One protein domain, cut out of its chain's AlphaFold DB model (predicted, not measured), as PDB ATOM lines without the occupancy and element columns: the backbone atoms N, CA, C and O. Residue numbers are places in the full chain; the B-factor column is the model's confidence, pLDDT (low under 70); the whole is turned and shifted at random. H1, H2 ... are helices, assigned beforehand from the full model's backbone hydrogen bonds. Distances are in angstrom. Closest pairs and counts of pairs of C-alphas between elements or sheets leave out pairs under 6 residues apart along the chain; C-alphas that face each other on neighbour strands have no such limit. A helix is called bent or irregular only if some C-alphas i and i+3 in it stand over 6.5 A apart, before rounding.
ATOM      1  N   LYS A  12     -17.558  11.037  46.118       94.25
ATOM      2  CA  LYS A  12     -16.689  10.131  46.893       94.25
ATOM      3  C   LYS A  12     -17.326   9.647  48.197       94.25
ATOM      4  O   LYS A  12     -16.767   8.777  48.867       94.25
ATOM      5  N   CYS A  13     -18.459  10.218  48.596       92.50
ATOM      6  CA  CYS A  13     -19.119   9.905  49.854       92.50
ATOM      7  C   CYS A  13     -19.758   8.509  49.813       92.50
ATOM      8  O   CYS A  13     -20.741   8.273  49.118       92.50
ATOM      9  N   ILE A  14     -19.253   7.587  50.636       94.06
ATOM     10  CA  ILE A  14     -19.787   6.218  50.741       94.06
ATOM     11  C   ILE A  14     -20.920   6.072  51.767       94.06
ATOM     12  O   ILE A  14     -21.286   4.956  52.121       94.06
ATOM     13  N   ARG A  15     -21.433   7.189  52.304       91.62
ATOM     14  CA  ARG A  15     -22.508   7.206  53.316       91.62
ATOM     15  C   ARG A  15     -22.169   6.438  54.611       91.62
ATOM     16  O   ARG A  15     -23.050   5.885  55.255       91.62
ATOM     17  N   CYS A  16     -20.898   6.431  55.037       93.19
ATOM     18  CA  CYS A  16     -20.460   5.719  56.253       93.19
ATOM     19  C   CYS A  16     -20.845   6.403  57.576       93.19
ATOM     20  O   CYS A  16     -20.746   5.796  58.637       93.19
ATOM     21  N   GLY A  17     -21.213   7.683  57.535       90.44
ATOM     22  CA  GLY A  17     -21.692   8.438  58.689       90.44
ATOM     23  C   GLY A  17     -20.633   8.897  59.703       90.44
ATOM     24  O   GLY A  17     -20.971   9.600  60.653       90.44
ATOM     25  N   VAL A  18     -19.349   8.571  59.506       92.75
ATOM     26  CA  VAL A  18     -18.260   8.947  60.437       92.75
ATOM     27  C   VAL A  18     -18.180  10.462  60.643       92.75
ATOM     28  O   VAL A  18     -17.954  10.914  61.762       92.75
ATOM     29  N   CYS A  19     -18.406  11.250  59.589       92.06
ATOM     30  CA  CYS A  19     -18.368  12.711  59.641       92.06
ATOM     31  C   CYS A  19     -19.389  13.322  60.617       92.06
ATOM     32  O   CYS A  19     -19.044  14.299  61.277       92.06
ATOM     33  N   HIS A  20     -20.588  12.742  60.760       90.19
ATOM     34  CA  HIS A  20     -21.585  13.209  61.735       90.19
ATOM     35  C   HIS A  20     -21.081  13.012  63.167       90.19
ATOM     36  O   HIS A  20     -21.166  13.913  63.989       90.19
ATOM     37  N   ASN A  21     -20.467  11.859  63.448       89.81
ATOM     38  CA  ASN A  21     -20.022  11.512  64.799       89.81
ATOM     39  C   ASN A  21     -18.812  12.329  65.272       89.81
ATOM     40  O   ASN A  21     -18.651  12.550  66.469       89.81
ATOM     41  N   VAL A  22     -17.927  12.732  64.355       92.25
ATOM     42  CA  VAL A  22     -16.675  13.428  64.709       92.25
ATOM     43  C   VAL A  22     -16.796  14.949  64.698       92.25
ATOM     44  O   VAL A  22     -15.884  15.621  65.175       92.25
ATOM     45  N   CYS A  23     -17.865  15.514  64.126       90.31
ATOM     46  CA  CYS A  23     -18.001  16.961  63.999       90.31
ATOM     47  C   CYS A  23     -18.471  17.579  65.328       90.31
ATOM     48  O   CYS A  23     -19.632  17.418  65.693       90.31
ATOM     49  N   PRO A  24     -17.632  18.357  66.037       90.56
ATOM     50  CA  PRO A  24     -18.012  18.923  67.335       90.56
ATOM     51  C   PRO A  24     -19.083  20.018  67.229       90.56
ATOM     52  O   PRO A  24     -19.703  20.369  68.225       90.56
ATOM     53  N   ASN A  25     -19.274  20.572  66.031       90.25
ATOM     54  CA  ASN A  25     -20.206  21.666  65.765       90.25
ATOM     55  C   ASN A  25     -21.512  21.190  65.125       90.25
ATOM     56  O   ASN A  25     -22.301  22.034  64.712       90.25
ATOM     57  N   ASP A  26     -21.682  19.874  64.951       86.00
ATOM     58  CA  ASP A  26     -22.818  19.284  64.236       86.00
ATOM     59  C   ASP A  26     -23.062  19.945  62.862       86.00
ATOM     60  O   ASP A  26     -24.175  20.188  62.406       86.00
ATOM     61  N   ALA A  27     -21.963  20.318  62.193       86.81
ATOM     62  CA  ALA A  27     -22.017  21.070  60.941       86.81
ATOM     63  C   ALA A  27     -22.469  20.199  59.756       86.81
ATOM     64  O   ALA A  27     -22.772  20.723  58.682       86.81
ATOM     65  N   VAL A  28     -22.482  18.873  59.929       86.94
ATOM     66  CA  VAL A  28     -22.880  17.910  58.904       86.94
ATOM     67  C   VAL A  28     -24.310  17.463  59.175       86.94
ATOM     68  O   VAL A  28     -24.549  16.594  60.007       86.94
ATOM     69  N   ARG A  29     -25.252  18.030  58.422       80.38
ATOM     70  CA  ARG A  29     -26.675  17.698  58.544       80.38
ATOM     71  C   ARG A  29     -26.970  16.264  58.145       80.38
ATOM     72  O   ARG A  29     -26.521  15.819  57.085       80.38
ATOM     73  N   HIS A  30     -27.788  15.580  58.940       79.56
ATOM     74  CA  HIS A  30     -28.358  14.292  58.551       79.56
ATOM     75  C   HIS A  30     -29.242  14.447  57.305       79.56
ATOM     76  O   HIS A  30     -29.869  15.487  57.110       79.56
ATOM     77  N   ASP A  31     -29.335  13.404  56.472       78.44
ATOM     78  CA  ASP A  31     -30.097  13.464  55.212       78.44
ATOM     79  C   ASP A  31     -31.555  13.934  55.436       78.44
ATOM     80  O   ASP A  31     -32.084  14.727  54.661       78.44
ATOM     81  N   GLY A  32     -32.182  13.560  56.559       80.25
ATOM     82  CA  GLY A  32     -33.532  14.020  56.920       80.25
ATOM     83  C   GLY A  32     -33.655  15.524  57.211       80.25
ATOM     84  O   GLY A  32     -34.704  16.118  56.968       80.25
ATOM     85  N   GLU A  33     -32.593  16.181  57.676       84.88
ATOM     86  CA  GLU A  33     -32.593  17.623  57.969       84.88
ATOM     87  C   GLU A  33     -32.497  18.480  56.700       84.88
ATOM     88  O   GLU A  33     -32.735  19.688  56.740       84.88
ATOM     89  N   ARG A  34     -32.164  17.863  55.560       86.56
ATOM     90  CA  ARG A  34     -32.060  18.532  54.255       86.56
ATOM     91  C   ARG A  34     -33.396  18.609  53.518       86.56
ATOM     92  O   ARG A  34     -33.504  19.351  52.543       86.56
ATOM     93  N   ILE A  35     -34.434  17.920  54.004       91.81
ATOM     94  CA  ILE A  35     -35.765  17.885  53.378       91.81
ATOM     95  C   ILE A  35     -36.322  19.293  53.084       91.81
ATOM     96  O   ILE A  35     -36.783  19.510  51.961       91.81
ATOM     97  N   PRO A  36     -36.287  20.280  54.009       94.81
ATOM     98  CA  PRO A  36     -36.808  21.617  53.721       94.81
ATOM     99  C   PRO A  36     -36.065  22.314  52.573       94.81
ATOM    100  O   PRO A  36     -36.701  22.948  51.728       94.81
ATOM    101  N   ASP A  37     -34.742  22.155  52.513       93.56
ATOM    102  CA  ASP A  37     -33.896  22.753  51.478       93.56
ATOM    103  C   ASP A  37     -34.174  22.110  50.110       93.56
ATOM    104  O   ASP A  37     -34.308  22.808  49.101       93.56
ATOM    105  N   GLU A  38     -34.354  20.787  50.072       94.94
ATOM    106  CA  GLU A  38     -34.730  20.059  48.855       94.94
ATOM    107  C   GLU A  38     -36.125  20.446  48.354       94.94
ATOM    108  O   GLU A  38     -36.329  20.662  47.156       94.94
ATOM    109  N   VAL A  39     -37.102  20.595  49.257       97.00
ATOM    110  CA  VAL A  39     -38.442  21.087  48.900       97.00
ATOM    111  C   VAL A  39     -38.358  22.507  48.340       97.00
ATOM    112  O   VAL A  39     -38.968  22.791  47.307       97.00
ATOM    113  N   ALA A  40     -37.575  23.391  48.964       97.62
ATOM    114  CA  ALA A  40     -37.376  24.753  48.476       97.62
ATOM    115  C   ALA A  40     -36.733  24.777  47.078       97.62
ATOM    116  O   ALA A  40     -37.207  25.499  46.196       97.62
ATOM    117  N   ALA A  41     -35.711  23.948  46.842       97.69
ATOM    118  CA  ALA A  41     -35.074  23.807  45.534       97.69
ATOM    119  C   ALA A  41     -36.063  23.311  44.465       97.69
ATOM    120  O   ALA A  41     -36.149  23.896  43.381       97.69
ATOM    121  N   ASN A  42     -36.875  22.301  44.793       97.81
ATOM    122  CA  ASN A  42     -37.920  21.786  43.907       97.81
ATOM    123  C   ASN A  42     -38.952  22.864  43.550       97.81
ATOM    124  O   ASN A  42     -39.318  23.010  42.384       97.81
ATOM    125  N   LEU A  43     -39.400  23.657  44.527       98.31
ATOM    126  CA  LEU A  43     -40.340  24.754  44.283       98.31
ATOM    127  C   LEU A  43     -39.728  25.858  43.419       98.31
ATOM    128  O   LEU A  43     -40.409  26.383  42.540       98.31
ATOM    129  N   ASN A  44     -38.460  26.207  43.638       98.38
ATOM    130  CA  ASN A  44     -37.764  27.190  42.809       98.38
ATOM    131  C   ASN A  44     -37.645  26.712  41.362       98.38
ATOM    132  O   ASN A  44     -37.945  27.473  40.446       98.38
ATOM    133  N   TRP A  45     -37.311  25.441  41.150       98.25
ATOM    134  CA  TRP A  45     -37.305  24.842  39.818       98.25
ATOM    135  C   TRP A  45     -38.680  24.912  39.138       98.25
ATOM    136  O   TRP A  45     -38.780  25.376  38.001       98.25
ATOM    137  N   VAL A  46     -39.750  24.528  39.844       98.12
ATOM    138  CA  VAL A  46     -41.128  24.614  39.326       98.12
ATOM    139  C   VAL A  46     -41.484  26.054  38.943       98.12
ATOM    140  O   VAL A  46     -42.037  26.280  37.868       98.12
ATOM    141  N   LYS A  47     -41.147  27.034  39.793       98.25
ATOM    142  CA  LYS A  47     -41.385  28.461  39.523       98.25
ATOM    143  C   LYS A  47     -40.648  28.927  38.270       98.25
ATOM    144  O   LYS A  47     -41.269  29.554  37.420       98.25
ATOM    145  N   THR A  48     -39.376  28.561  38.111       98.19
ATOM    146  CA  THR A  48     -38.597  28.883  36.906       98.19
ATOM    147  C   THR A  48     -39.255  28.337  35.639       98.19
ATOM    148  O   THR A  48     -39.331  29.044  34.638       98.19
ATOM    149  N   LEU A  49     -39.784  27.108  35.677       97.88
ATOM    150  CA  LEU A  49     -40.508  26.539  34.537       97.88
ATOM    151  C   LEU A  49     -41.803  27.300  34.235       97.88
ATOM    152  O   LEU A  49     -42.102  27.549  33.071       97.88
ATOM    153  N   LEU A  50     -42.560  27.692  35.262       97.94
ATOM    154  CA  LEU A  50     -43.782  28.486  35.089       97.94
ATOM    155  C   LEU A  50     -43.503  29.877  34.503       97.94
ATOM    156  O   LEU A  50     -44.354  30.415  33.801       97.94
ATOM    157  N   SER A  51     -42.320  30.440  34.753       97.44
ATOM    158  CA  SER A  51     -41.886  31.723  34.189       97.44
ATOM    159  C   SER A  51     -41.420  31.646  32.732       97.44
ATOM    160  O   SER A  51     -41.178  32.686  32.126       97.44
ATOM    161  N   HIS A  52     -41.279  30.451  32.153       98.00
ATOM    162  CA  HIS A  52     -40.906  30.308  30.749       98.00
ATOM    163  C   HIS A  52     -42.016  30.857  29.838       98.00
ATOM    164  O   HIS A  52     -43.196  30.599  30.074       98.00
ATOM    165  N   GLU A  53     -41.642  31.548  28.756       97.50
ATOM    166  CA  GLU A  53     -42.569  32.214  27.820       97.50
ATOM    167  C   GLU A  53     -43.693  31.295  27.306       97.50
ATOM    168  O   GLU A  53     -44.843  31.701  27.188       97.50
ATOM    169  N   TYR A  54     -43.380  30.015  27.092       97.12
ATOM    170  CA  TYR A  54     -44.341  28.989  26.680       97.12
ATOM    171  C   TYR A  54     -45.491  28.754  27.684       97.12
ATOM    172  O   TYR A  54     -46.575  28.327  27.279       97.12
ATOM    173  N   TYR A  55     -45.258  28.986  28.980       97.31
ATOM    174  CA  TYR A  55     -46.203  28.709  30.068       97.31
ATOM    175  C   TYR A  55     -46.762  29.975  30.734       97.31
ATOM    176  O   TYR A  55     -47.872  29.929  31.256       97.31
ATOM    177  N   PHE A  56     -46.014  31.082  30.756       95.62
ATOM    178  CA  PHE A  56     -46.268  32.221  31.649       95.62
ATOM    179  C   PHE A  56     -47.681  32.831  31.552       95.62
ATOM    180  O   PHE A  56     -48.245  33.182  32.585       95.62
ATOM    181  N   ASP A  57     -48.285  32.884  30.364       96.44
ATOM    182  CA  ASP A  57     -49.602  33.514  30.138       96.44
ATOM    183  C   ASP A  57     -50.706  32.510  29.743       96.44
ATOM    184  O   ASP A  57     -51.718  32.853  29.141       96.44
ATOM    185  N   ASP A  58     -50.513  31.220  30.044       97.94
ATOM    186  CA  ASP A  58     -51.447  30.162  29.649       97.94
ATOM    187  C   ASP A  58     -51.748  29.222  30.823       97.94
ATOM    188  O   ASP A  58     -51.014  28.274  31.118       97.94
ATOM    189  N   ILE A  59     -52.871  29.483  31.497       97.75
ATOM    190  CA  ILE A  59     -53.312  28.741  32.690       97.75
ATOM    191  C   ILE A  59     -53.500  27.248  32.389       97.75
ATOM    192  O   ILE A  59     -53.241  26.405  33.255       97.75
ATOM    193  N   GLU A  60     -53.943  26.884  31.183       98.31
ATOM    194  CA  GLU A  60     -54.123  25.478  30.831       98.31
ATOM    195  C   GLU A  60     -52.767  24.779  30.713       98.31
ATOM    196  O   GLU A  60     -52.552  23.734  31.339       98.31
ATOM    197  N   LYS A  61     -51.808  25.387  30.003       98.38
ATOM    198  CA  LYS A  61     -50.447  24.843  29.907       98.38
ATOM    199  C   LYS A  61     -49.749  24.794  31.263       98.38
ATOM    200  O   LYS A  61     -49.041  23.818  31.524       98.38
ATOM    201  N   GLN A  62     -49.967  25.777  32.140       98.44
ATOM    202  CA  GLN A  62     -49.463  25.749  33.519       98.44
ATOM    203  C   GLN A  62     -50.041  24.564  34.296       98.44
ATOM    204  O   GLN A  62     -49.287  23.796  34.891       98.44
ATOM    205  N   ARG A  63     -51.359  24.336  34.240       98.44
ATOM    206  CA  ARG A  63     -51.998  23.167  34.878       98.44
ATOM    207  C   ARG A  63     -51.447  21.855  34.332       98.44
ATOM    208  O   ARG A  63     -51.135  20.947  35.100       98.44
ATOM    209  N   GLN A  64     -51.286  21.753  33.015       98.38
ATOM    210  CA  GLN A  64     -50.687  20.578  32.387       98.38
ATOM    211  C   GLN A  64     -49.234  20.371  32.838       98.38
ATOM    212  O   GLN A  64     -48.840  19.234  33.100       98.38
ATOM    213  N   LEU A  65     -48.442  21.443  32.962       98.31
ATOM    214  CA  LEU A  65     -47.087  21.387  33.512       98.31
ATOM    215  C   LEU A  65     -47.107  20.857  34.946       98.31
ATOM    216  O   LEU A  65     -46.442  19.861  35.217       98.31
ATOM    217  N   ILE A  66     -47.914  21.445  35.831       98.25
ATOM    218  CA  ILE A  66     -48.033  20.996  37.224       98.25
ATOM    219  C   ILE A  66     -48.426  19.518  37.295       98.25
ATOM    220  O   ILE A  66     -47.774  18.756  38.006       98.25
ATOM    221  N   ASN A  67     -49.398  19.075  36.495       98.50
ATOM    222  CA  ASN A  67     -49.791  17.666  36.433       98.50
ATOM    223  C   ASN A  67     -48.630  16.750  36.009       98.50
ATOM    224  O   ASN A  67     -48.451  15.670  36.576       98.50
ATOM    225  N   ARG A  68     -47.818  17.162  35.024       98.50
ATOM    226  CA  ARG A  68     -46.619  16.407  34.617       98.50
ATOM    227  C   ARG A  68     -45.583  16.351  35.741       98.50
ATOM    228  O   ARG A  68     -45.045  15.277  36.002       98.50
ATOM    229  N   LEU A  69     -45.340  17.468  36.426       98.31
ATOM    230  CA  LEU A  69     -44.371  17.546  37.523       98.31
ATOM    231  C   LEU A  69     -44.814  16.724  38.741       98.31
ATOM    232  O   LEU A  69     -44.011  15.991  39.312       98.31
ATOM    233  N   GLN A  70     -46.100  16.747  39.090       98.38
ATOM    234  CA  GLN A  70     -46.653  15.880  40.132       98.38
ATOM    235  C   GLN A  70     -46.444  14.399  39.799       98.38
ATOM    236  O   GLN A  70     -45.982  13.637  40.647       98.38
ATOM    237  N   ARG A  71     -46.713  13.985  38.553       98.50
ATOM    238  CA  ARG A  71     -46.445  12.606  38.101       98.50
ATOM    239  C   ARG A  71     -44.960  12.252  38.175       98.50
ATOM    240  O   ARG A  71     -44.638  11.132  38.563       98.50
ATOM    241  N   TYR A  72     -44.070  13.187  37.840       98.25
ATOM    242  CA  TYR A  72     -42.623  13.015  37.980       98.25
ATOM    243  C   TYR A  72     -42.221  12.737  39.438       98.25
ATOM    244  O   TYR A  72     -41.593  11.711  39.707       98.25
ATOM    245  N   PHE A  73     -42.652  13.574  40.388       98.25
ATOM    246  CA  PHE A  73     -42.347  13.369  41.809       98.25
ATOM    247  C   PHE A  73     -42.978  12.087  42.364       98.25
ATOM    248  O   PHE A  73     -42.316  11.356  43.095       98.25
ATOM    249  N   LEU A  74     -44.213  11.754  41.969       98.31
ATOM    250  CA  LEU A  74     -44.860  10.493  42.351       98.31
ATOM    251  C   LEU A  74     -44.088   9.272  41.842       98.31
ATOM    252  O   LEU A  74     -43.896   8.309  42.583       98.31
ATOM    253  N   LYS A  75     -43.617   9.307  40.590       98.38
ATOM    254  CA  LYS A  75     -42.775   8.244  40.033       98.38
ATOM    255  C   LYS A  75     -41.457   8.136  40.797       98.38
ATOM    256  O   LYS A  75     -41.048   7.020  41.098       98.38
ATOM    257  N   ASN A  76     -40.812   9.252  41.138       97.81
ATOM    258  CA  ASN A  76     -39.560   9.236  41.900       97.81
ATOM    259  C   ASN A  76     -39.753   8.709  43.324       97.81
ATOM    260  O   ASN A  76     -38.967   7.873  43.756       97.81
ATOM    261  N   LYS A  77     -40.834   9.110  44.004       98.12
ATOM    262  CA  LYS A  77     -41.238   8.537  45.293       98.12
ATOM    263  C   LYS A  77     -41.378   7.018  45.190       98.12
ATOM    264  O   LYS A  77     -40.741   6.300  45.947       98.12
ATOM    265  N   LYS A  78     -42.136   6.535  44.200       98.38
ATOM    266  CA  LYS A  78     -42.331   5.096  43.983       98.38
ATOM    267  C   LYS A  78     -41.016   4.372  43.701       98.38
ATOM    268  O   LYS A  78     -40.823   3.262  44.177       98.38
ATOM    269  N   VAL A  79     -40.119   4.968  42.913       98.38
ATOM    270  CA  VAL A  79     -38.789   4.390  42.670       98.38
ATOM    271  C   VAL A  79     -38.012   4.282  43.979       98.38
ATOM    272  O   VAL A  79     -37.531   3.198  44.267       98.38
ATOM    273  N   ALA A  80     -37.947   5.346  44.782       97.06
ATOM    274  CA  ALA A  80     -37.249   5.327  46.065       97.06
ATOM    275  C   ALA A  80     -37.822   4.264  47.016       97.06
ATOM    276  O   ALA A  80     -37.063   3.470  47.562       97.06
ATOM    277  N   GLU A  81     -39.151   4.188  47.144       98.12
ATOM    278  CA  GLU A  81     -39.845   3.152  47.923       98.12
ATOM    279  C   GLU A  81     -39.439   1.745  47.472       98.12
ATOM    280  O   GLU A  81     -38.982   0.943  48.281       98.12
ATOM    281  N   LYS A  82     -39.512   1.466  46.166       98.12
ATOM    282  CA  LYS A  82     -39.127   0.156  45.624       98.12
ATOM    283  C   LYS A  82     -37.644  -0.145  45.772       98.12
ATOM    284  O   LYS A  82     -37.276  -1.285  46.007       98.12
ATOM    285  N   THR A  83     -36.783   0.854  45.629       97.75
ATOM    286  CA  THR A  83     -35.349   0.679  45.847       97.75
ATOM    287  C   THR A  83     -35.064   0.294  47.297       97.75
ATOM    288  O   THR A  83     -34.265  -0.609  47.509       97.75
ATOM    289  N   MET A  84     -35.741   0.905  48.275       96.38
ATOM    290  CA  MET A  84     -35.615   0.507  49.683       96.38
ATOM    291  C   MET A  84     -36.088  -0.937  49.907       96.38
ATOM    292  O   MET A  84     -35.350  -1.710  50.509       96.38
ATOM    293  N   GLU A  85     -37.236  -1.329  49.332       96.94
ATOM    294  CA  GLU A  85     -37.731  -2.720  49.373       96.94
ATOM    295  C   GLU A  85     -36.688  -3.723  48.840       96.94
ATOM    296  O   GLU A  85     -36.540  -4.814  49.384       96.94
ATOM    297  N   GLU A  86     -35.970  -3.392  47.761       97.81
ATOM    298  CA  GLU A  86     -34.929  -4.272  47.211       97.81
ATOM    299  C   GLU A  86     -33.630  -4.246  48.033       97.81
ATOM    300  O   GLU A  86     -33.004  -5.291  48.186       97.81
ATOM    301  N   ILE A  87     -33.231  -3.094  48.589       96.44
ATOM    302  CA  ILE A  87     -32.045  -2.979  49.458       96.44
ATOM    303  C   ILE A  87     -32.203  -3.848  50.708       96.44
ATOM    304  O   ILE A  87     -31.256  -4.537  51.084       96.44
ATOM    305  N   GLU A  88     -33.388  -3.859  51.325       94.69
ATOM    306  CA  GLU A  88     -33.672  -4.700  52.496       94.69
ATOM    307  C   GLU A  88     -33.438  -6.188  52.205       94.69
ATOM    308  O   GLU A  88     -32.929  -6.907  53.058       94.69
ATOM    309  N   LYS A  89     -33.715  -6.647  50.980       96.75
ATOM    310  CA  LYS A  89     -33.482  -8.042  50.574       96.75
ATOM    311  C   LYS A  89     -32.006  -8.389  50.374       96.75
ATOM    312  O   LYS A  89     -31.688  -9.568  50.300       96.75
ATOM    313  N   LEU A  90     -31.106  -7.409  50.245       95.19
ATOM    314  CA  LEU A  90     -29.671  -7.669  50.040       95.19
ATOM    315  C   LEU A  90     -28.958  -8.134  51.315       95.19
ATOM    316  O   LEU A  90     -27.852  -8.665  51.237       95.19
ATOM    317  N   VAL A  91     -29.562  -7.886  52.477       88.00
ATOM    318  CA  VAL A  91     -28.994  -8.173  53.803       88.00
ATOM    319  C   VAL A  91     -29.783  -9.240  54.571       88.00
ATOM    320  O   VAL A  91     -29.525  -9.446  55.757       88.00
TER     321      VAL A  91
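Overview. This is residues 12 to 91 of the 92 residues of the protein "Ferredoxin" of uncultured Desulfatiglans sp (UniProt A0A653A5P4). Two long helices, H2 and H4, make a narrow open V: they meet near one pair of ends, where short H3 sits at the turn, and spread apart toward their other ends. Beyond the spread end of H2 the printed part begins as a loop with the short helix H1, away from the other helices, and H4 is the longer arm of the V. The printed part has 80 residues, with four named helices in the order H1, H2, H3, H4 and no named strand; the class is all helix. The whole is extended, with a radius of gyration of the C-alphas of 18.2 A and spans of 52 by 35 by 20 A.

Along the chain. Start at Lys 12 and go on to C-alpha 18 at (-18.260, 8.947, 60.437), where H1 begins; it holds residues 18 to 22. Next find C-alpha 31 at (-30.097, 13.464, 55.212); from there H2 runs through residues 31 to 50, 28.6 A from first to last C-alpha. H2 is irregular, with C-alphas 33 and 36 at 7.2 A, and has a kink of 30 degrees near residue 38. H3 is residues 53 to 56, 5.3 A long. H4, residues 59 to 91, runs 49.0 A and ends with C-alpha 91 at (-28.994, -8.173, 53.803).

Arrangement. Look first at Leu 50 and Gln 62, whose C-alphas, 6.5 A apart, are the closest of H2 and H4. These helices only just touch, with 3 pairs of C-alphas within 8 A, through residues 46 to 50 of H2 and 62 to 69 of H4 alone. They run opposite ways at a shallow tilt of 27 degrees. H3 and H4 only just touch, with 3 pairs within 8 A, and only at the corner by their link; their closest C-alphas are those of Tyr 55 and Gln 62, 5.6 A apart. H2 and H3 are close but not clearly touching, with the C-alphas of Leu 50 and Phe 56 closest at 5.7 A. H1 is apart from H2, H3 and H4. Every O i to N i+4 pair is within hydrogen-bond range in H1, against 13 of 16 in H2 and 26 of 29 in H4; H3 is too short for such a pair.

Size, cuts and confidence. The two C-alphas farthest apart are those of Asp 57 and Val 91, at 52.2 A. Residues 21 to 26, 31 to 41 of H2 and 74 to 91 of H4 stand free. The links from H2 to H3 and from H3 to H4 are tight, and the link from H1 to H2 is short. The printed part has no cut, its mean pLDDT is 94.7, and no printed residue is under 70.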